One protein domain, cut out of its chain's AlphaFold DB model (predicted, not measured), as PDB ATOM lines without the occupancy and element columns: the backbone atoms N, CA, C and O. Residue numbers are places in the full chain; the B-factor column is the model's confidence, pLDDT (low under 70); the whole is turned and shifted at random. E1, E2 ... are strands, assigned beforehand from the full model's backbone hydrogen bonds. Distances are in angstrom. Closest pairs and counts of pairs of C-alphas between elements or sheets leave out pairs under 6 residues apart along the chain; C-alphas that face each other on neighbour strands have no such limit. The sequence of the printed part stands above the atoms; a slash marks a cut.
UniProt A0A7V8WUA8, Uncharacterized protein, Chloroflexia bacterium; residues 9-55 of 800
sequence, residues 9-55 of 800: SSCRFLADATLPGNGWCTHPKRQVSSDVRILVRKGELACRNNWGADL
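What this domain is: This is residues 9 to 55 of the 800 residues of an uncharacterized protein of Chloroflexia bacterium (UniProt A0A7V8WUA8). With little regular structure, this is a small loop-rich domain: a three-strand antiparallel sheet, E1 E2 E3, lies towards one end, and short E4 folds back on residues 53 to 54 at the other. The 47 printed residues hold E1, E2, E3 and E4 in chain order; the class is all strand, with 14 residues in named elements. It is compact, with a radius of gyration of the C-alphas of 10.2 A, and rounded, spanning 27 by 23 by 16 A.

Where its parts are: Find C-alpha 14 at (483.690, 443.906, 489.427), where E1, residues 14 to 16, begins. E2 is residues 22 to 25, 9.7 A long; E3 is residues 38 to 41, 10.2 A. E4, residues 48 to 50, ends at C-alpha 50, (477.400, 458.766, 481.659).

How they stand to each other: E1, E2 and E3 form a meander, each strand the antiparallel neighbour of the one before. In hairpin E1 and E2, look for N 15 and O 24, 2.9 A apart. In hairpin E2 and E3, N 23 and O 40 are 2.8 A apart. E4 pairs with no named strand and is apart from E1, E2 and E3.

The domain as a whole: The farthest C-alphas, Thr 18 and Gly 52, are 30.0 A apart. The link from E2 to E3, residues 26 to 37, is long. The printed part has no cut, and no printed residue is under 70 in pLDDT.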
ATOM      1  N   SER A   9     488.188 444.613 484.704       95.62
ATOM      2  CA  SER A   9     489.072 443.615 485.335       95.62
ATOM      3  C   SER A   9     489.952 444.162 486.463       95.62
ATOM      4  O   SER A   9     490.360 443.395 487.324       95.62
ATOM      5  N   SER A  10     490.268 445.459 486.450       96.25
ATOM      6  CA  SER A  10     491.052 446.140 487.488       96.25
ATOM      7  C   SER A  10     490.191 447.004 488.417       96.25
ATOM      8  O   SER A  10     490.726 447.751 489.235       96.25
ATOM      9  N   CYS A  11     488.860 446.922 488.303       96.69
ATOM     10  CA  CYS A  11     487.927 447.694 489.113       96.69
ATOM     11  C   CYS A  11     487.521 446.945 490.386       96.69
ATOM     12  O   CYS A  11     487.053 445.809 490.320       96.69
ATOM     13  N   ARG A  12     487.579 447.624 491.538       96.81
ATOM     14  CA  ARG A  12     487.145 447.106 492.850       96.81
ATOM     15  C   ARG A  12     485.708 446.565 492.873       96.81
ATOM     16  O   ARG A  12     485.399 445.705 493.687       96.81
ATOM     17  N   PHE A  13     484.835 447.077 492.006       96.31
ATOM     18  CA  PHE A  13     483.406 446.747 491.976       96.31
ATOM     19  C   PHE A  13     483.014 445.730 490.896       96.31
ATOM     20  O   PHE A  13     481.819 445.550 490.636       96.31
ATOM     21  N   LEU A  14     483.979 445.070 490.255       96.56
ATOM     22  CA  LEU A  14     483.690 443.906 489.427       96.56
ATOM     23  C   LEU A  14     483.492 442.683 490.331       96.56
ATOM     24  O   LEU A  14     484.452 442.150 490.879       96.56
ATOM     25  N   ALA A  15     482.250 442.221 490.459       96.44
ATOM     26  CA  ALA A  15     481.981 440.869 490.934       96.44
ATOM     27  C   ALA A  15     482.013 439.912 489.738       96.44
ATOM     28  O   ALA A  15     481.539 440.258 488.656       96.44
ATOM     29  N   ASP A  16     482.530 438.701 489.910       96.69
ATOM     30  CA  ASP A  16     482.573 437.740 488.811       96.69
ATOM     31  C   ASP A  16     481.177 437.211 488.446       96.69
ATOM     32  O   ASP A  16     480.303 437.010 489.294       96.69
ATOM     33  N   ALA A  17     480.961 437.003 487.147       95.69
ATOM     34  CA  ALA A  17     479.806 436.293 486.621       95.69
ATOM     35  C   ALA A  17     480.209 434.847 486.318       95.69
ATOM     36  O   ALA A  17     481.363 434.564 486.009       95.69
ATOM     37  N   THR A  18     479.236 433.938 486.302       96.19
ATOM     38  CA  THR A  18     479.414 432.556 485.817       96.19
ATOM     39  C   THR A  18     479.702 432.470 484.310       96.19
ATOM     40  O   THR A  18     479.957 431.388 483.790       96.19
ATOM     41  N   LEU A  19     479.670 433.604 483.603       95.31
ATOM     42  CA  LEU A  19     479.987 433.747 482.186       95.31
ATOM     43  C   LEU A  19     481.467 434.147 482.023       95.31
ATOM     44  O   LEU A  19     481.840 435.238 482.473       95.31
ATOM     45  N   PRO A  20     482.314 433.338 481.354       96.12
ATOM     46  CA  PRO A  20     483.719 433.681 481.146       96.12
ATOM     47  C   PRO A  20     483.866 435.011 480.391       96.12
ATOM     48  O   PRO A  20     483.017 435.399 479.587       96.12
ATOM     49  N   GLY A  21     484.931 435.753 480.700       95.06
ATOM     50  CA  GLY A  21     485.188 437.085 480.137       95.06
ATOM     51  C   GLY A  21     484.258 438.209 480.627       95.06
ATOM     52  O   GLY A  21     484.504 439.371 480.298       95.06
ATOM     53  N   ASN A  22     483.245 437.910 481.448       97.38
ATOM     54  CA  ASN A  22     482.266 438.876 481.956       97.38
ATOM     55  C   ASN A  22     482.241 438.938 483.496       97.38
ATOM     56  O   ASN A  22     482.813 438.098 484.190       97.38
ATOM     57  N   GLY A  23     481.568 439.955 484.027       96.69
ATOM     58  CA  GLY A  23     481.271 440.122 485.447       96.69
ATOM     59  C   GLY A  23     480.108 441.086 485.674       96.69
ATOM     60  O   GLY A  23     479.617 441.718 484.742       96.69
ATOM     61  N   TRP A  24     479.651 441.197 486.913       96.31
ATOM     62  CA  TRP A  24     478.602 442.114 487.339       96.31
ATOM     63  C   TRP A  24     479.220 443.378 487.939       96.31
ATOM     64  O   TRP A  24     480.012 443.315 488.879       96.31
ATOM     65  N   CYS A  25     478.839 444.542 487.421       96.00
ATOM     66  CA  CYS A  25     479.214 445.824 488.007       96.00
ATOM     67  C   CYS A  25     478.366 446.076 489.263       96.00
ATOM     68  O   CYS A  25     477.158 446.283 489.167       96.00
ATOM     69  N   THR A  26     479.001 446.065 490.435       95.44
ATOM     70  CA  THR A  26     478.347 446.281 491.741       95.44
ATOM     71  C   THR A  26     478.445 447.726 492.243       95.44
ATOM     72  O   THR A  26     477.958 448.033 493.329       95.44
ATOM     73  N   HIS A  27     479.056 448.628 491.466       94.88
ATOM     74  CA  HIS A  27     479.408 449.979 491.906       94.88
ATOM     75  C   HIS A  27     478.171 450.769 492.388       94.88
ATOM     76  O   HIS A  27     477.266 450.997 491.584       94.88
ATOM     77  N   PRO A  28     478.132 451.291 493.633       93.25
ATOM     78  CA  PRO A  28     476.917 451.866 494.222       93.25
ATOM     79  C   PRO A  28     476.355 453.049 493.421       93.25
ATOM     80  O   PRO A  28     475.177 453.057 493.095       93.25
ATOM     81  N   LYS A  29     477.200 453.992 492.964       92.25
ATOM     82  CA  LYS A  29     476.769 455.115 492.093       92.25
ATOM     83  C   LYS A  29     476.207 454.692 490.716       92.25
ATOM     84  O   LYS A  29     475.723 455.560 490.000       92.25
ATOM     85  N   ARG A  30     476.313 453.409 490.334       88.62
ATOM     86  CA  ARG A  30     475.778 452.823 489.087       88.62
ATOM     87  C   ARG A  30     474.574 451.904 489.335       88.62
ATOM     88  O   ARG A  30     473.962 451.438 488.377       88.62
ATOM     89  N   GLN A  31     474.235 451.637 490.597       77.06
ATOM     90  CA  GLN A  31     472.980 450.993 490.960       77.06
ATOM     91  C   GLN A  31     471.864 452.034 490.799       77.06
ATOM     92  O   GLN A  31     471.532 452.778 491.720       77.06
ATOM     93  N   VAL A  32     471.298 452.099 489.590       70.69
ATOM     94  CA  VAL A  32     469.931 452.608 489.395       70.69
ATOM     95  C   VAL A  32     468.987 451.853 490.337       70.69
ATOM     96  O   VAL A  32     469.283 450.727 490.726       70.69
ATOM     97  N   SER A  33     467.863 452.462 490.719       71.56
ATOM     98  CA  SER A  33     466.985 452.030 491.824       71.56
ATOM     99  C   SER A  33     466.154 450.756 491.566       71.56
ATOM    100  O   SER A  33     464.996 450.669 491.966       71.56
ATOM    101  N   SER A  34     466.729 449.786 490.867       70.94
ATOM    102  CA  SER A  34     466.192 448.468 490.540       70.94
ATOM    103  C   SER A  34     467.285 447.429 490.778       70.94
ATOM    104  O   SER A  34     468.434 447.688 490.423       70.94
ATOM    105  N   ASP A  35     466.943 446.227 491.243       81.94
ATOM    106  CA  ASP A  35     467.897 445.136 491.539       81.94
ATOM    107  C   ASP A  35     468.640 444.551 490.308       81.94
ATOM    108  O   ASP A  35     469.312 443.517 490.384       81.94
ATOM    109  N   VAL A  36     468.531 445.208 489.150       88.62
ATOM    110  CA  VAL A  36     469.159 444.844 487.880       88.62
ATOM    111  C   VAL A  36     470.667 445.094 487.950       88.62
ATOM    112  O   VAL A  36     471.175 446.175 487.643       88.62
ATOM    113  N   ARG A  37     471.411 444.048 488.321       90.69
ATOM    114  CA  ARG A  37     472.873 444.012 488.196       90.69
ATOM    115  C   ARG A  37     473.260 444.199 486.728       90.69
ATOM    116  O   ARG A  37     472.754 443.497 485.858       90.69
ATOM    117  N   ILE A  38     474.189 445.112 486.449       93.31
ATOM    118  CA  ILE A  38     474.605 445.401 485.071       93.31
ATOM    119  C   ILE A  38     475.788 444.502 484.702       93.31
ATOM    120  O   ILE A  38     476.864 444.615 485.301       93.31
ATOM    121  N   LEU A  39     475.599 443.625 483.714       95.75
ATOM    122  CA  LEU A  39     476.667 442.792 483.160       95.75
ATOM    123  C   LEU A  39     477.687 443.667 482.412       95.75
ATOM    124  O   LEU A  39     477.318 444.594 481.690       95.75
ATOM    125  N   VAL A  40     478.974 443.384 482.595       96.44
ATOM    126  CA  VAL A  40     480.097 444.096 481.977       96.44
ATOM    127  C   VAL A  40     481.182 443.112 481.538       96.44
ATOM    128  O   VAL A  40     481.463 442.130 482.225       96.44
ATOM    129  N   ARG A  41     481.841 443.387 480.411       97.00
ATOM    130  CA  ARG A  41     483.006 442.617 479.956       97.00
ATOM    131  C   ARG A  41     484.236 443.006 480.770       97.00
ATOM    132  O   ARG A  41     484.500 444.193 480.958       97.00
ATOM    133  N   LYS A  42     485.031 442.026 481.219       95.88
ATOM    134  CA  LYS A  42     486.221 442.280 482.055       95.88
ATOM    135  C   LYS A  42     487.256 443.163 481.336       95.88
ATOM    136  O   LYS A  42     487.897 443.993 481.971       95.88
ATOM    137  N   GLY A  43     487.390 443.029 480.014       95.88
ATOM    138  CA  GLY A  43     488.374 443.766 479.209       95.88
ATOM    139  C   GLY A  43     488.060 445.243 478.918       95.88
ATOM    140  O   GLY A  43     488.959 445.950 478.465       95.88
ATOM    141  N   GLU A  44     486.833 445.708 479.168       94.38
ATOM    142  CA  GLU A  44     486.319 447.029 478.761       94.38
ATOM    143  C   GLU A  44     486.131 447.973 479.964       94.38
ATOM    144  O   GLU A  44     486.069 447.521 481.105       94.38
ATOM    145  N   LEU A  45     485.995 449.287 479.740       92.31
ATOM    146  CA  LEU A  45     485.718 450.283 480.793       92.31
ATOM    147  C   LEU A  45     484.212 450.596 480.901       92.31
ATOM    148  O   LEU A  45     483.772 451.739 480.799       92.31
ATOM    149  N   ALA A  46     483.402 449.556 481.101       87.88
ATOM    150  CA  ALA A  46     481.943 449.682 481.184       87.88
ATOM    151  C   ALA A  46     481.434 450.207 482.547       87.88
ATOM    152  O   ALA A  46     480.250 450.513 482.689       87.88
ATOM    153  N   CYS A  47     482.309 450.367 483.549       87.06
ATOM    154  CA  CYS A  47     482.008 451.097 484.785       87.06
ATOM    155  C   CYS A  47     481.977 452.615 484.518       87.06
ATOM    156  O   CYS A  47     482.896 453.339 484.887       87.06
ATOM    157  N   ARG A  48     480.922 453.095 483.855       89.25
ATOM    158  CA  ARG A  48     480.633 454.517 483.594       89.25
ATOM    159  C   ARG A  48     479.201 454.851 484.008       89.25
ATOM    160  O   ARG A  48     478.325 453.988 483.903       89.25
ATOM    161  N   ASN A  49     478.978 456.087 484.462       83.00
ATOM    162  CA  ASN A  49     477.635 456.583 484.816       83.00
ATOM    163  C   ASN A  49     476.988 457.418 483.703       83.00
ATOM    164  O   ASN A  49     475.772 457.548 483.645       83.00
ATOM    165  N   ASN A  50     477.810 458.012 482.839       81.25
ATOM    166  CA  ASN A  50     477.400 458.766 481.659       81.25
ATOM    167  C   ASN A  50     478.609 458.868 480.701       81.25
ATOM    168  O   ASN A  50     479.687 458.356 481.015       81.25
ATOM    169  N   TRP A  51     478.465 459.569 479.575       75.25
ATOM    170  CA  TRP A  51     479.535 459.832 478.601       75.25
ATOM    171  C   TRP A  51     480.831 460.390 479.221       75.25
ATOM    172  O   TRP A  51     481.919 460.008 478.794       75.25
ATOM    173  N   GLY A  52     480.722 461.260 480.236       75.88
ATOM    174  CA  GLY A  52     481.853 462.013 480.799       75.88
ATOM    175  C   GLY A  52     482.434 461.530 482.137       75.88
ATOM    176  O   GLY A  52     483.374 462.154 482.613       75.88
ATOM    177  N   ALA A  53     481.901 460.475 482.770       87.62
ATOM    178  CA  ALA A  53     482.347 460.058 484.109       87.62
ATOM    179  C   ALA A  53     482.536 458.538 484.218       87.62
ATOM    180  O   ALA A  53     481.563 457.777 484.108       87.62
ATOM    181  N   ASP A  54     483.773 458.097 484.470       92.06
ATOM    182  CA  ASP A  54     484.041 456.729 484.899       92.06
ATOM    183  C   ASP A  54     483.832 456.550 486.410       92.06
ATOM    184  O   ASP A  54     484.041 457.435 487.236       92.06
ATOM    185  N   LEU A  55     483.325 455.371 486.747       95.12
ATOM    186  CA  LEU A  55     483.079 454.868 488.092       95.12
ATOM    187  C   LEU A  55     484.089 453.751 488.375       95.12
ATOM    188  O   LEU A  55     483.738 452.646 488.784       95.12
TER     189      LEU A  55